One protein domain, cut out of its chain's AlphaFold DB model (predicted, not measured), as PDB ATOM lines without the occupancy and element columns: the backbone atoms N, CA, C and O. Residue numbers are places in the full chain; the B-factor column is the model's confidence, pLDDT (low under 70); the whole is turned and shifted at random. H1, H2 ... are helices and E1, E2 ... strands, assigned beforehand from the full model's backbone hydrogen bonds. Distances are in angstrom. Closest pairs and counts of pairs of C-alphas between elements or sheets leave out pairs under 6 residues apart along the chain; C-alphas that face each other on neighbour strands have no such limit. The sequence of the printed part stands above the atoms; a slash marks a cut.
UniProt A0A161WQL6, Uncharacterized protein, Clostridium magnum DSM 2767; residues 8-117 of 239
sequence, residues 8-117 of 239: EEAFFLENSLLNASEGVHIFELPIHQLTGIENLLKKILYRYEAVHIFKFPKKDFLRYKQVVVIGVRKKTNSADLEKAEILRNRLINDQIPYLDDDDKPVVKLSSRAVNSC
ATOM      1  N   GLU A   8      34.169 -60.793  17.547       52.09
ATOM      2  CA  GLU A   8      34.397 -59.353  17.412       52.09
ATOM      3  C   GLU A   8      33.150 -58.603  16.915       52.09
ATOM      4  O   GLU A   8      32.858 -57.501  17.379       52.09
ATOM      5  N   GLU A   9      32.366 -59.199  16.011       56.81
ATOM      6  CA  GLU A   9      31.123 -58.597  15.516       56.81
ATOM      7  C   GLU A   9      30.014 -58.621  16.566       56.81
ATOM      8  O   GLU A   9      29.281 -57.639  16.701       56.81
ATOM      9  N   ALA A  10      29.901 -59.717  17.322       56.50
ATOM     10  CA  ALA A  10      28.952 -59.827  18.425       56.50
ATOM     11  C   ALA A  10      29.277 -58.808  19.527       56.50
ATOM     12  O   ALA A  10      28.406 -58.041  19.936       56.50
ATOM     13  N   PHE A  11      30.552 -58.711  19.914       59.62
ATOM     14  CA  PHE A  11      31.033 -57.718  20.872       59.62
ATOM     15  C   PHE A  11      30.752 -56.284  20.402       59.62
ATOM     16  O   PHE A  11      30.306 -55.439  21.183       59.62
ATOM     17  N   PHE A  12      30.958 -56.002  19.115       61.34
ATOM     18  CA  PHE A  12      30.665 -54.698  18.526       61.34
ATOM     19  C   PHE A  12      29.167 -54.362  18.571       61.34
ATOM     20  O   PHE A  12      28.771 -53.257  18.951       61.34
ATOM     21  N   LEU A  13      28.322 -55.326  18.198       61.84
ATOM     22  CA  LEU A  13      26.869 -55.189  18.201       61.84
ATOM     23  C   LEU A  13      26.335 -54.935  19.610       61.84
ATOM     24  O   LEU A  13      25.591 -53.972  19.799       61.84
ATOM     25  N   GLU A  14      26.745 -55.740  20.584       62.31
ATOM     26  CA  GLU A  14      26.240 -55.666  21.955       62.31
ATOM     27  C   GLU A  14      26.701 -54.401  22.683       62.31
ATOM     28  O   GLU A  14      25.869 -53.695  23.257       62.31
ATOM     29  N   ASN A  15      27.978 -54.018  22.577       63.84
ATOM     30  CA  ASN A  15      28.450 -52.775  23.196       63.84
ATOM     31  C   ASN A  15      27.821 -51.534  22.556       63.84
ATOM     32  O   ASN A  15      27.515 -50.562  23.248       63.84
ATOM     33  N   SER A  16      27.536 -51.573  21.248       62.00
ATOM     34  CA  SER A  16      26.832 -50.468  20.591       62.00
ATOM     35  C   SER A  16      25.432 -50.223  21.167       62.00
ATOM     36  O   SER A  16      24.948 -49.095  21.095       62.00
ATOM     37  N   LEU A  17      24.786 -51.238  21.761       59.81
ATOM     38  CA  LEU A  17      23.472 -51.100  22.401       59.81
ATOM     39  C   LEU A  17      23.560 -50.382  23.750       59.81
ATOM     40  O   LEU A  17      22.635 -49.644  24.091       59.81
ATOM     41  N   LEU A  18      24.669 -50.559  24.473       62.84
ATOM     42  CA  LEU A  18      24.897 -50.002  25.808       62.84
ATOM     43  C   LEU A  18      25.372 -48.540  25.789       62.84
ATOM     44  O   LEU A  18      25.290 -47.862  26.813       62.84
ATOM     45  N   ASN A  19      25.819 -48.027  24.638       63.31
ATOM     46  CA  ASN A  19      26.252 -46.635  24.516       63.31
ATOM     47  C   ASN A  19      25.100 -45.645  24.720       63.31
ATOM     48  O   ASN A  19      24.032 -45.787  24.123       63.31
ATOM     49  N   ALA A  20      25.349 -44.576  25.478       63.03
ATOM     50  CA  ALA A  20      24.436 -43.441  25.558       63.03
ATOM     51  C   ALA A  20      24.181 -42.827  24.164       63.03
ATOM     52  O   ALA A  20      24.988 -42.966  23.237       63.03
ATOM     53  N   SER A  21      23.044 -42.146  24.004       64.94
ATOM     54  CA  SER A  21      22.785 -41.338  22.805       64.94
ATOM     55  C   SER A  21      23.884 -40.281  22.668       64.94
ATOM     56  O   SER A  21      24.188 -39.614  23.650       64.94
ATOM     57  N   GLU A  22      24.454 -40.116  21.468       72.06
ATOM     58  CA  GLU A  22      25.632 -39.257  21.214       72.06
ATOM     59  C   GLU A  22      26.922 -39.727  21.929       72.06
ATOM     60  O   GLU A  22      27.886 -38.974  22.049       72.06
ATOM     61  N   GLY A  23      26.966 -40.980  22.396       76.81
ATOM     62  CA  GLY A  23      28.151 -41.561  23.022       76.81
ATOM     63  C   GLY A  23      29.291 -41.781  22.024       76.81
ATOM     64  O   GLY A  23      29.067 -42.244  20.901       76.81
ATOM     65  N   VAL A  24      30.517 -41.485  22.457       82.50
ATOM     66  CA  VAL A  24      31.749 -41.794  21.717       82.50
ATOM     67  C   VAL A  24      32.154 -43.233  21.997       82.50
ATOM     68  O   VAL A  24      32.159 -43.671  23.145       82.50
ATOM     69  N   HIS A  25      32.509 -43.960  20.944       82.50
ATOM     70  CA  HIS A  25      33.135 -45.268  21.042       82.50
ATOM     71  C   HIS A  25      34.547 -45.184  20.470       82.50
ATOM     72  O   HIS A  25      34.752 -44.639  19.384       82.50
ATOM     73  N   ILE A  26      35.497 -45.722  21.226       84.25
ATOM     74  CA  ILE A  26      36.893 -45.879  20.842       84.25
ATOM     75  C   ILE A  26      37.149 -47.379  20.716       84.25
ATOM     76  O   ILE A  26      36.924 -48.124  21.669       84.25
ATOM     77  N   PHE A  27      37.574 -47.818  19.536       83.12
ATOM     78  CA  PHE A  27      37.902 -49.208  19.246       83.12
ATOM     79  C   PHE A  27      39.382 -49.327  18.943       83.12
ATOM     80  O   PHE A  27      39.901 -48.569  18.130       83.12
ATOM     81  N   GLU A  28      40.024 -50.332  19.515       85.69
ATOM     82  CA  GLU A  28      41.399 -50.687  19.197       85.69
ATOM     83  C   GLU A  28      41.391 -52.037  18.495       85.69
ATOM     84  O   GLU A  28      40.857 -53.019  19.014       85.69
ATOM     85  N   LEU A  29      41.954 -52.093  17.292       87.06
ATOM     86  CA  LEU A  29      42.049 -53.336  16.543       87.06
ATOM     87  C   LEU A  29      43.247 -53.329  15.592       87.06
ATOM     88  O   LEU A  29      43.670 -52.269  15.130       87.06
ATOM     89  N   PRO A  30      43.809 -54.499  15.260       89.12
ATOM     90  CA  PRO A  30      44.801 -54.606  14.203       89.12
ATOM     91  C   PRO A  30      44.273 -54.081  12.862       89.12
ATOM     92  O   PRO A  30      43.148 -54.385  12.456       89.12
ATOM     93  N   ILE A  31      45.116 -53.360  12.119       89.00
ATOM     94  CA  ILE A  31      44.742 -52.762  10.827       89.00
ATOM     95  C   ILE A  31      44.235 -53.805   9.822       89.00
ATOM     96  O   ILE A  31      43.256 -53.568   9.120       89.00
ATOM     97  N   HIS A  32      44.838 -54.999   9.820       85.56
ATOM     98  CA  HIS A  32      44.453 -56.095   8.933       85.56
ATOM     99  C   HIS A  32      43.052 -56.646   9.234       85.56
ATOM    100  O   HIS A  32      42.411 -57.187   8.337       85.56
ATOM    101  N   GLN A  33      42.554 -56.518  10.469       84.94
ATOM    102  CA  GLN A  33      41.179 -56.895  10.804       84.94
ATOM    103  C   GLN A  33      40.199 -55.846  10.284       84.94
ATOM    104  O   GLN A  33      39.179 -56.200   9.695       84.94
ATOM    105  N   LEU A  34      40.538 -54.562  10.428       84.56
ATOM    106  CA  LEU A  34      39.706 -53.468   9.930       84.56
ATOM    107  C   LEU A  34      39.533 -53.516   8.403       84.56
ATOM    108  O   LEU A  34      38.441 -53.249   7.902       84.56
ATOM    109  N   THR A  35      40.588 -53.880   7.666       84.38
ATOM    110  CA  THR A  35      40.559 -54.002   6.199       84.38
ATOM    111  C   THR A  35      40.143 -55.387   5.699       84.38
ATOM    112  O   THR A  35      39.618 -55.496   4.591       84.38
ATOM    113  N   GLY A  36      40.413 -56.440   6.474       77.94
ATOM    114  CA  GLY A  36      40.237 -57.839   6.074       77.94
ATOM    115  C   GLY A  36      38.902 -58.462   6.479       77.94
ATOM    116  O   GLY A  36      38.482 -59.430   5.851       77.94
ATOM    117  N   ILE A  37      38.211 -57.928   7.495       79.50
ATOM    118  CA  ILE A  37      36.860 -58.386   7.840       79.50
ATOM    119  C   ILE A  37      35.866 -57.752   6.873       79.50
ATOM    120  O   ILE A  37      35.694 -56.530   6.819       79.50
ATOM    121  N   GLU A  38      35.186 -58.606   6.115       75.44
ATOM    122  CA  GLU A  38      34.222 -58.167   5.123       75.44
ATOM    123  C   GLU A  38      33.109 -57.336   5.773       75.44
ATOM    124  O   GLU A  38      32.476 -57.735   6.750       75.44
ATOM    125  N   ASN A  39      32.858 -56.152   5.217       81.56
ATOM    126  CA  ASN A  39      31.818 -55.226   5.664       81.56
ATOM    127  C   ASN A  39      31.989 -54.654   7.087       81.56
ATOM    128  O   ASN A  39      31.108 -53.908   7.513       81.56
ATOM    129  N   LEU A  40      33.099 -54.891   7.802       83.62
ATOM    130  CA  LEU A  40      33.308 -54.318   9.142       83.62
ATOM    131  C   LEU A  40      33.278 -52.786   9.119       83.62
ATOM    132  O   LEU A  40      32.512 -52.168   9.856       83.62
ATOM    133  N   LEU A  41      34.031 -52.161   8.211       86.06
ATOM    134  CA  LEU A  41      34.040 -50.705   8.062       86.06
ATOM    135  C   LEU A  41      32.648 -50.146   7.718       86.06
ATOM    136  O   LEU A  41      32.229 -49.125   8.262       86.06
ATOM    137  N   LYS A  42      31.887 -50.857   6.875       87.50
ATOM    138  CA  LYS A  42      30.498 -50.497   6.549       87.50
ATOM    139  C   LYS A  42      29.588 -50.611   7.776       87.50
ATOM    140  O   LYS A  42      28.766 -49.729   7.995       87.50
ATOM    141  N   LYS A  43      29.746 -51.655   8.598       84.94
ATOM    142  CA  LYS A  43      29.009 -51.838   9.863       84.94
ATOM    143  C   LYS A  43      29.331 -50.729  10.865       84.94
ATOM    144  O   LYS A  43      28.416 -50.239  11.527       84.94
ATOM    145  N   ILE A  44      30.595 -50.302  10.936       85.88
ATOM    146  CA  ILE A  44      31.019 -49.159  11.753       85.88
ATOM    147  C   ILE A  44      30.307 -47.891  11.278       85.88
ATOM    148  O   ILE A  44      29.579 -47.276  12.049       85.88
ATOM    149  N   LEU A  45      30.413 -47.550   9.997       88.94
ATOM    150  CA  LEU A  45      29.803 -46.336   9.439       88.94
ATOM    151  C   LEU A  45      28.269 -46.365   9.424       88.94
ATOM    152  O   LEU A  45      27.624 -45.317   9.413       88.94
ATOM    153  N   TYR A  46      27.661 -47.551   9.460       86.62
ATOM    154  CA  TYR A  46      26.216 -47.694   9.596       86.62
ATOM    155  C   TYR A  46      25.707 -47.192  10.956       86.62
ATOM    156  O   TYR A  46      24.624 -46.609  11.035       86.62
ATOM    157  N   ARG A  47      26.496 -47.401  12.021       84.25
ATOM    158  CA  ARG A  47      26.133 -47.085  13.418       84.25
ATOM    159  C   ARG A  47      26.763 -45.801  13.947       84.25
ATOM    160  O   ARG A  47      26.204 -45.190  14.855       84.25
ATOM    161  N   TYR A  48      27.913 -45.415  13.405       87.62
ATOM    162  CA  TYR A  48      28.711 -44.301  13.895       87.62
ATOM    163  C   TYR A  48      28.840 -43.198  12.841       87.62
ATOM    164  O   TYR A  48      28.984 -43.453  11.646       87.62
ATOM    165  N   GLU A  49      28.759 -41.956  13.298       87.62
ATOM    166  CA  GLU A  49      29.090 -40.737  12.570       87.62
ATOM    167  C   GLU A  49      30.383 -40.131  13.121       87.62
ATOM    168  O   GLU A  49      30.888 -40.585  14.148       87.62
ATOM    169  N   ALA A  50      30.939 -39.138  12.414       87.25
ATOM    170  CA  ALA A  50      32.237 -38.539  12.742       87.25
ATOM    171  C   ALA A  50      33.304 -39.617  13.032       87.25
ATOM    172  O   ALA A  50      33.897 -39.650  14.105       87.25
ATOM    173  N   VAL A  51      33.469 -40.566  12.101       90.25
ATOM    174  CA  VAL A  51      34.423 -41.670  12.259       90.25
ATOM    175  C   VAL A  51      35.820 -41.200  11.870       90.25
ATOM    176  O   VAL A  51      36.047 -40.795  10.729       90.25
ATOM    177  N   HIS A  52      36.751 -41.306  12.809       91.56
ATOM    178  CA  HIS A  52      38.167 -41.008  12.632       91.56
ATOM    179  C   HIS A  52      38.994 -42.260  12.906       91.56
ATOM    180  O   HIS A  52      38.670 -43.043  13.797       91.56
ATOM    181  N   ILE A  53      40.050 -42.462  12.120       92.69
ATOM    182  CA  ILE A  53      40.910 -43.641  12.216       92.69
ATOM    183  C   ILE A  53      42.356 -43.171  12.280       92.69
ATOM    184  O   ILE A  53      42.804 -42.458  11.380       92.69
ATOM    185  N   PHE A  54      43.070 -43.602  13.315       93.56
ATOM    186  CA  PHE A  54      44.476 -43.279  13.527       93.56
ATOM    187  C   PHE A  54      45.283 -44.554  13.713       93.56
ATOM    188  O   PHE A  54      44.807 -45.536  14.286       93.56
ATOM    189  N   LYS A  55      46.531 -44.540  13.261       94.00
ATOM    190  CA  LYS A  55      47.521 -45.519  13.707       94.00
ATOM    191  C   LYS A  55      47.860 -45.231  15.161       94.00
ATOM    192  O   LYS A  55      47.882 -44.075  15.578       94.00
ATOM    193  N   PHE A  56      48.171 -46.278  15.909       92.69
ATOM    194  CA  PHE A  56      48.801 -46.128  17.219       92.69
ATOM    195  C   PHE A  56      50.087 -45.307  17.123       92.69
ATOM    196  O   PHE A  56      50.627 -45.200  16.022       92.69
ATOM    197  N   PRO A  57      50.612 -44.783  18.240       91.56
ATOM    198  CA  PRO A  57      51.886 -44.083  18.246       91.56
ATOM    199  C   PRO A  57      52.973 -44.794  17.447       91.56
ATOM    200  O   PRO A  57      53.039 -46.025  17.451       91.56
ATOM    201  N   LYS A  58      53.842 -44.046  16.749       89.00
ATOM    202  CA  LYS A  58      54.778 -44.621  15.747       89.00
ATOM    203  C   LYS A  58      55.566 -45.819  16.285       89.00
ATOM    204  O   LYS A  58      55.737 -46.816  15.583       89.00
ATOM    205  N   LYS A  59      56.010 -45.735  17.543       87.69
ATOM    206  CA  LYS A  59      56.748 -46.803  18.237       87.69
ATOM    207  C   LYS A  59      55.909 -48.074  18.411       87.69
ATOM    208  O   LYS A  59      56.388 -49.165  18.110       87.69
ATOM    209  N   ASP A  60      54.658 -47.931  18.834       87.50
ATOM    210  CA  ASP A  60      53.752 -49.047  19.114       87.50
ATOM    211  C   ASP A  60      53.160 -49.635  17.831       87.50
ATOM    212  O   ASP A  60      53.040 -50.853  17.689       87.50
ATOM    213  N   PHE A  61      52.870 -48.795  16.835       89.50
ATOM    214  CA  PHE A  61      52.344 -49.244  15.550       89.50
ATOM    215  C   PHE A  61      53.303 -50.182  14.817       89.50
ATOM    216  O   PHE A  61      52.865 -51.156  14.203       89.50
ATOM    217  N   LEU A  62      54.612 -49.932  14.889       87.19
ATOM    218  CA  LEU A  62      55.609 -50.815  14.280       87.19
ATOM    219  C   LEU A  62      55.543 -52.236  14.850       87.19
ATOM    220  O   LEU A  62      55.733 -53.191  14.097       87.19
ATOM    221  N   ARG A  63      55.225 -52.367  16.142       86.44
ATOM    222  CA  ARG A  63      55.176 -53.642  16.858       86.44
ATOM    223  C   ARG A  63      53.830 -54.348  16.726       86.44
ATOM    224  O   ARG A  63      53.800 -55.551  16.489       86.44
ATOM    225  N   TYR A  64      52.733 -53.614  16.887       84.62
ATOM    226  CA  TYR A  64      51.398 -54.201  17.029       84.62
ATOM    227  C   TYR A  64      50.512 -54.026  15.793       84.62
ATOM    228  O   TYR A  64      49.520 -54.738  15.647       84.62
ATOM    229  N   LYS A  65      50.857 -53.093  14.892       89.62
ATOM    230  CA  LYS A  65      50.064 -52.745  13.697       89.62
ATOM    231  C   LYS A  65      48.594 -52.457  14.032       89.62
ATOM    232  O   LYS A  65      47.689 -52.821  13.282       89.62
ATOM    233  N   GLN A  66      48.370 -51.818  15.180       90.19
ATOM    234  CA  GLN A  66      47.050 -51.475  15.700       90.19
ATOM    235  C   GLN A  66      46.601 -50.089  15.248       90.19
ATOM    236  O   GLN A  66      47.391 -49.154  15.125       90.19
ATOM    237  N   VAL A  67      45.305 -49.965  15.008       91.69
ATOM    238  CA  VAL A  67      44.634 -48.702  14.733       91.69
ATOM    239  C   VAL A  67      43.591 -48.445  15.803       91.69
ATOM    240  O   VAL A  67      42.990 -49.378  16.344       91.69
ATOM    241  N   VAL A  68      43.372 -47.167  16.081       91.06
ATOM    242  CA  VAL A  68      42.256 -46.697  16.887       91.06
ATOM    243  C   VAL A  68      41.187 -46.121  15.966       91.06
ATOM    244  O   VAL A  68      41.475 -45.306  15.088       91.06
ATOM    245  N   VAL A  69      39.949 -46.566  16.147       90.00
ATOM    246  CA  VAL A  69      38.770 -46.035  15.463       90.00
ATOM    247  C   VAL A  69      37.932 -45.299  16.494       90.00
ATOM    248  O   VAL A  69      37.507 -45.887  17.483       90.00
ATOM    249  N   ILE A  70      37.682 -44.019  16.260       89.75
ATOM    250  CA  ILE A  70      36.874 -43.163  17.125       89.75
ATOM    251  C   ILE A  70      35.612 -42.803  16.353       89.75
ATOM    252  O   ILE A  70      35.705 -42.351  15.216       89.75
ATOM    253  N   GLY A  71      34.435 -42.995  16.943       89.00
ATOM    254  CA  GLY A  71      33.170 -42.638  16.303       89.00
ATOM    255  C   GLY A  71      32.086 -42.255  17.299       89.00
ATOM    256  O   GLY A  71      32.043 -42.760  18.420       89.00
ATOM    257  N   VAL A  72      31.180 -41.377  16.878       87.56
ATOM    258  CA  VAL A  72      30.010 -40.950  17.660       87.56
ATOM    259  C   VAL A  72      28.805 -41.777  17.247       87.56
ATOM    260  O   VAL A  72      28.552 -41.955  16.061       87.56
ATOM    261  N   ARG A  73      28.047 -42.321  18.201       84.25
ATOM    262  CA  ARG A  73      26.855 -43.120  17.886       84.25
ATOM    263  C   ARG A  73      25.792 -42.253  17.198       84.25
ATOM    264  O   ARG A  73      25.316 -41.285  17.791       84.25
ATOM    265  N   LYS A  74      25.355 -42.666  16.004       83.69
ATOM    266  CA  LYS A  74      24.246 -42.035  15.278       83.69
ATOM    267  C   LYS A  74      22.940 -42.151  16.062       83.69
ATOM    268  O   LYS A  74      22.663 -43.174  16.690       83.69
ATOM    269  N   LYS A  75      22.083 -41.134  15.936       80.31
ATOM    270  CA  LYS A  75      20.687 -41.195  16.417       80.31
ATOM    271  C   LYS A  75      19.851 -42.193  15.617       80.31
ATOM    272  O   LYS A  75      19.083 -42.954  16.197       80.31
ATOM    273  N   THR A  76      20.053 -42.210  14.302       82.00
ATOM    274  CA  THR A  76      19.388 -43.123  13.370       82.00
ATOM    275  C   THR A  76      20.444 -43.788  12.506       82.00
ATOM    276  O   THR A  76      21.275 -43.105  11.906       82.00
ATOM    277  N   ASN A  77      20.418 -45.116  12.436       84.38
ATOM    278  CA  ASN A  77      21.382 -45.848  11.625       84.38
ATOM    279  C   ASN A  77      21.143 -45.583  10.135       84.38
ATOM    280  O   ASN A  77      20.009 -45.626   9.659       84.38
ATOM    281  N   SER A  78      22.222 -45.345   9.398       86.88
ATOM    282  CA  SER A  78      22.176 -45.055   7.966       86.88
ATOM    283  C   SER A  78      23.456 -45.525   7.294       86.88
ATOM    284  O   SER A  78      24.544 -45.365   7.848       86.88
ATOM    285  N   ALA A  79      23.332 -46.113   6.105       82.06
ATOM    286  CA  ALA A  79      24.491 -46.530   5.329       82.06
ATOM    287  C   ALA A  79      25.161 -45.311   4.682       82.06
ATOM    288  O   ALA A  79      24.488 -44.483   4.075       82.06
ATOM    289  N   ASP A  80      26.485 -45.235   4.794       85.38
ATOM    290  CA  ASP A  80      27.319 -44.243   4.113       85.38
ATOM    291  C   ASP A  80      28.371 -45.006   3.294       85.38
ATOM    292  O   ASP A  80      29.488 -45.268   3.746       85.38
ATOM    293  N   LEU A  81      27.936 -45.506   2.131       86.31
ATOM    294  CA  LEU A  81      28.748 -46.376   1.271       86.31
ATOM    295  C   LEU A  81      29.931 -45.622   0.659       86.31
ATOM    296  O   LEU A  81      31.010 -46.192   0.524       86.31
ATOM    297  N   GLU A  82      29.738 -44.344   0.341       89.50
ATOM    298  CA  GLU A  82      30.770 -43.489  -0.239       89.50
ATOM    299  C   GLU A  82      31.910 -43.250   0.757       89.50
ATOM    300  O   GLU A  82      33.070 -43.530   0.445       89.50
ATOM    301  N   LYS A  83      31.604 -42.847   2.003       88.62
ATOM    302  CA  LYS A  83      32.650 -42.720   3.030       88.62
ATOM    303  C   LYS A  83      33.323 -44.040   3.353       88.62
ATOM    304  O   LYS A  83      34.514 -44.038   3.661       88.62
ATOM    305  N   ALA A  84      32.589 -45.153   3.305       88.06
ATOM    306  CA  ALA A  84      33.176 -46.470   3.531       88.06
ATOM    307  C   ALA A  84      34.265 -46.769   2.503       88.06
ATOM    308  O   ALA A  84      35.340 -47.229   2.882       88.06
ATOM    309  N   GLU A  85      34.020 -46.449   1.236       88.56
ATOM    310  CA  GLU A  85      34.991 -46.669   0.172       88.56
ATOM    311  C   GLU A  85      36.189 -45.716   0.280       88.56
ATOM    312  O   GLU A  85      37.337 -46.153   0.203       88.56
ATOM    313  N   ILE A  86      35.950 -44.432   0.572       91.25
ATOM    314  CA  ILE A  86      37.024 -43.449   0.793       91.25
ATOM    315  C   ILE A  86      37.937 -43.885   1.947       91.25
ATOM    316  O   ILE A  86      39.160 -43.909   1.804       91.25
ATOM    317  N   LEU A  87      37.361 -44.250   3.096       90.38
ATOM    318  CA  LEU A  87      38.131 -44.681   4.264       90.38
ATOM    319  C   LEU A  87      38.861 -46.000   4.008       90.38
ATOM    320  O   LEU A  87      40.003 -46.153   4.439       90.38
ATOM    321  N   ARG A  88      38.247 -46.927   3.267       89.50
ATOM    322  CA  ARG A  88      38.893 -48.177   2.861       89.50
ATOM    323  C   ARG A  88      40.118 -47.912   1.993       89.50
ATOM    324  O   ARG A  88      41.180 -48.462   2.271       89.50
ATOM    325  N   ASN A  89      39.992 -47.039   0.998       90.06
ATOM    326  CA  ASN A  89      41.104 -46.663   0.130       90.06
ATOM    327  C   ASN A  89      42.229 -45.990   0.918       90.06
ATOM    328  O   ASN A  89      43.396 -46.319   0.724       90.06
ATOM    329  N   ARG A  90      41.897 -45.114   1.874       92.12
ATOM    330  CA  ARG A  90      42.901 -44.510   2.761       92.12
ATOM    331  C   ARG A  90      43.622 -45.541   3.628       92.12
ATOM    332  O   ARG A  90      44.825 -45.416   3.820       92.12
ATOM    333  N   LEU A  91      42.914 -46.549   4.135       90.19
ATOM    334  CA  LEU A  91      43.502 -47.631   4.928       90.19
ATOM    335  C   LEU A  91      44.449 -48.512   4.103       90.19
ATOM    336  O   LEU A  91      45.542 -48.820   4.568       90.19
ATOM    337  N   ILE A  92      44.046 -48.897   2.888       88.19
ATOM    338  CA  ILE A  92      44.849 -49.751   1.996       88.19
ATOM    339  C   ILE A  92      46.108 -49.016   1.517       88.19
ATOM    340  O   ILE A  92      47.181 -49.609   1.468       88.19
ATOM    341  N   ASN A  93      45.987 -47.721   1.215       89.94
ATOM    342  CA  ASN A  93      47.094 -46.891   0.732       89.94
ATOM    343  C   ASN A  93      47.946 -46.283   1.861       89.94
ATOM    344  O   ASN A  93      48.766 -45.407   1.600       89.94
ATOM    345  N   ASP A  94      47.735 -46.703   3.111       89.00
ATOM    346  CA  ASP A  94      48.469 -46.233   4.293       89.00
ATOM    347  C   ASP A  94      48.370 -44.709   4.566       89.00
ATOM    348  O   ASP A  94      49.230 -44.108   5.208       89.00
ATOM    349  N   GLN A  95      47.275 -44.075   4.131       91.19
ATOM    350  CA  GLN A  95      47.007 -42.626   4.201       91.19
ATOM    351  C   GLN A  95      46.230 -42.196   5.462       91.19
ATOM    352  O   GLN A  95      45.476 -41.206   5.455       91.19
ATOM    353  N   ILE A  96      46.363 -42.960   6.545       91.50
ATOM    354  CA  ILE A  96      45.819 -42.603   7.859       91.50
ATOM    355  C   ILE A  96      46.939 -42.056   8.764       91.50
ATOM    356  O   ILE A  96      48.047 -42.604   8.754       91.50
ATOM    357  N   PRO A  97      46.675 -40.974   9.519       93.00
ATOM    358  CA  PRO A  97      47.668 -40.348  10.391       93.00
ATOM    359  C   PRO A  97      48.002 -41.227  11.603       93.00
ATOM    360  O   PRO A  97      47.224 -42.114  11.970       93.00
ATOM    361  N   TYR A  98      49.150 -40.978  12.238       92.38
ATOM    362  CA  TYR A  98      49.421 -41.493  13.581       92.38
ATOM    363  C   TYR A  98      48.663 -40.663  14.617       92.38
ATOM    364  O   TYR A  98      48.411 -39.482  14.395       92.38
ATOM    365  N   LEU A  99      48.295 -41.278  15.739       89.06
ATOM    366  CA  LEU A  99      47.590 -40.594  16.823       89.06
ATOM    367  C   LEU A  99      48.402 -39.402  17.359       89.06
ATOM    368  O   LEU A  99      47.841 -38.351  17.629       89.06
ATOM    369  N   ASP A 100      49.725 -39.552  17.418       87.31
ATOM    370  CA  ASP A 100      50.682 -38.536  17.884       87.31
ATOM    371  C   ASP A 100      50.827 -37.349  16.924       87.31
ATOM    372  O   ASP A 100      51.433 -36.344  17.283       87.31
ATOM    373  N   ASP A 101      50.358 -37.483  15.678       86.75
ATOM    374  CA  ASP A 101      50.455 -36.411  14.686       86.75
ATOM    375  C   ASP A 101      49.287 -35.406  14.824       86.75
ATOM    376  O   ASP A 101      49.295 -34.371  14.152       86.75
ATOM    377  N   ASP A 102      48.277 -35.693  15.658       78.19
ATOM    378  CA  ASP A 102      47.073 -34.870  15.814       78.19
ATOM    379  C   ASP A 102      46.811 -34.499  17.283       78.19
ATOM    380  O   ASP A 102      46.256 -35.272  18.062       78.19
ATOM    381  N   ASP A 103      47.166 -33.267  17.651       75.81
ATOM    382  CA  ASP A 103      46.923 -32.713  18.991       75.81
ATOM    383  C   ASP A 103      45.509 -32.122  19.152       75.81
ATOM    384  O   ASP A 103      45.157 -31.574  20.204       75.81
ATOM    385  N   LYS A 104      44.679 -32.154  18.101       81.06
ATOM    386  CA  LYS A 104      43.377 -31.482  18.124       81.06
ATOM    387  C   LYS A 104      42.284 -32.405  18.662       81.06
ATOM    388  O   LYS A 104      42.266 -33.601  18.382       81.06
ATOM    389  N   PRO A 105      41.286 -31.849  19.375       81.38
ATOM    390  CA  PRO A 105      40.104 -32.608  19.754       81.38
ATOM    391  C   PRO A 105      39.391 -33.150  18.511       81.38
ATOM    392  O   PRO A 105      38.843 -32.389  17.713       81.38
ATOM    393  N   VAL A 106      39.381 -34.474  18.379       83.75
ATOM    394  CA  VAL A 106      38.810 -35.188  17.228       83.75
ATOM    395  C   VAL A 106      37.279 -35.149  17.243       83.75
ATOM    396  O   VAL A 106      36.633 -35.032  16.205       83.75
ATOM    397  N   VAL A 107      36.682 -35.206  18.436       83.81
ATOM    398  CA  VAL A 107      35.231 -35.186  18.627       83.81
ATOM    399  C   VAL A 107      34.860 -34.137  19.667       83.81
ATOM    400  O   VAL A 107      35.436 -34.091  20.753       83.81
ATOM    401  N   LYS A 108      33.846 -33.321  19.361       80.31
ATOM    402  CA  LYS A 108      33.196 -32.444  20.341       80.31
ATOM    403  C   LYS A 108      31.944 -33.116  20.891       80.31
ATOM    404  O   LYS A 108      31.020 -33.416  20.143       80.31
ATOM    405  N   LEU A 109      31.915 -33.315  22.204       76.12
ATOM    406  CA  LEU A 109      30.752 -33.832  22.918       76.12
ATOM    407  C   LEU A 109      29.834 -32.692  23.365       76.12
ATOM    408  O   LEU A 109      30.298 -31.638  23.795       76.12
ATOM    409  N   SER A 110      28.521 -32.918  23.291       79.56
ATOM    410  CA  SER A 110      27.537 -31.998  23.858       79.56
ATOM    411  C   SER A 110      27.525 -32.122  25.388       79.56
ATOM    412  O   SER A 110      27.669 -33.218  25.933       79.56
ATOM    413  N   SER A 111      27.292 -31.022  26.112       76.19
ATOM    414  CA  SER A 111      27.154 -31.061  27.581       76.19
ATOM    415  C   SER A 111      26.028 -32.004  28.019       76.19
ATOM    416  O   SER A 111      26.099 -32.638  29.066       76.19
ATOM    417  N   ARG A 112      24.994 -32.145  27.178       74.00
ATOM    418  CA  ARG A 112      23.905 -33.106  27.368       74.00
ATOM    419  C   ARG A 112      24.402 -34.552  27.322       74.00
ATOM    420  O   ARG A 112      23.998 -35.328  28.181       74.00
ATOM    421  N   ALA A 113      25.249 -34.903  26.353       69.88
ATOM    422  CA  ALA A 113      25.812 -36.245  26.237       69.88
ATOM    423  C   ALA A 113      26.635 -36.592  27.483       69.88
ATOM    424  O   ALA A 113      26.391 -37.626  28.101       69.88
ATOM    425  N   VAL A 114      27.505 -35.677  27.922       73.75
ATOM    426  CA  VAL A 114      28.334 -35.850  29.127       73.75
ATOM    427  C   VAL A 114      27.472 -36.030  30.380       73.75
ATOM    428  O   VAL A 114      27.662 -36.990  31.119       73.75
ATOM    429  N   ASN A 115      26.469 -35.172  30.584       70.75
ATOM    430  CA  ASN A 115      25.602 -35.223  31.767       70.75
ATOM    431  C   ASN A 115      24.636 -36.419  31.772       70.75
ATOM    432  O   ASN A 115      24.126 -36.799  32.823       70.75
ATOM    433  N   SER A 116      24.352 -37.002  30.605       67.81
ATOM    434  CA  SER A 116      23.512 -38.200  30.487       67.81
ATOM    435  C   SER A 116      24.257 -39.498  30.811       67.81
ATOM    436  O   SER A 116      23.623 -40.529  31.051       67.81
ATOM    437  N   CYS A 117      25.591 -39.459  30.828       63.94
ATOM    438  CA  CYS A 117      26.421 -40.609  31.146       63.94
ATOM    439  C   CYS A 117      26.438 -40.849  32.657       63.94
ATOM    440  O   CYS A 117      26.775 -39.971  33.449       63.94
TER     441      CYS A 117
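AT A GLANCE: This is residues 8 to 117 of the 239 residues of an uncharacterized protein of Clostridium magnum DSM 2767 (UniProt A0A161WQL6). A twisted sheet of three strands is covered on one face by H2, H3 and H5, while H4 sits at one end of the sheet and H6 lies beyond the other end. H1 lies on the side of H3 away from H5, and a long link, residues 93 to 110, leads from H5 past the E2 edge to H6. The printed part has 110 residues with six named helices and three named strands, in the order H1 E1 H2 H3 E2 H4 E3 H5 H6; the sheet runs E1 E3 E2, antiparallel, and the class is mixed. The whole is compact, with a radius of gyration of the C-alphas of 14.0 A and spans of 38 by 31 by 25 A.

IN THESE COORDINATES: H1, residues 8 to 18, begins at C-alpha 8 (34.397, -59.353, 17.412) and is 15.8 A long. E1 is residues 24 to 30, 19.8 A; H2 is residues 31 to 36 and H3 residues 40 to 47. E2, residues 48 to 55, is 18.9 A long and bends by 56 degrees at residue 51. H4 is residues 58 to 64; E3, residues 66 to 73, is 22.0 A long. H5, residues 81 to 92, is 16.5 A long. H6, residues 111 to 116, ends at C-alpha 116 (23.512, -38.200, 30.487).

HOW THE PARTS SIT: E3 is the inner strand; N 27 and O 69 of E1 and E3 are 2.8 A apart, and N 52 and O 70 of E2 and E3 2.8 A, both within hydrogen-bond range. E1, H2 H3 and E2 form a split strand-helix-strand unit, two strands running the same way with E3 between them, and its crossover is right-handed. H2, H3 and H5 lie on the same face, making two layers, helices on a sheet. H5 is over E2, at a height over the sheet of 10.9 A, and runs along the strands, at 3 degrees to E2 on the local plane. H3 and H5 touch, closest at the C-alphas of Lys 42 and Ala 84, 5.7 A, at a steep tilt of 39 degrees, opposite ways. H5 touches H2 with residues 88 to 92 alone, closest at the C-alphas of Thr 35 and Arg 88, 6.9 A. H1 and H4 only graze the sheet; H6 is not on it. Every O i to N i+4 pair is within hydrogen-bond range in H2, H3, H5 and H6, but 6 of 7 in H1 and 2 of 3 in H4.

THE WHOLE: The C-alphas farthest apart, those of Asn 93 and Asn 115, are 39.5 A apart. The printed part has no cut, and the link from H5 to H6 is long. Mean pLDDT of the printed part is 82.1; residues 8 to 21, 113 and 116 to 117 are under 70.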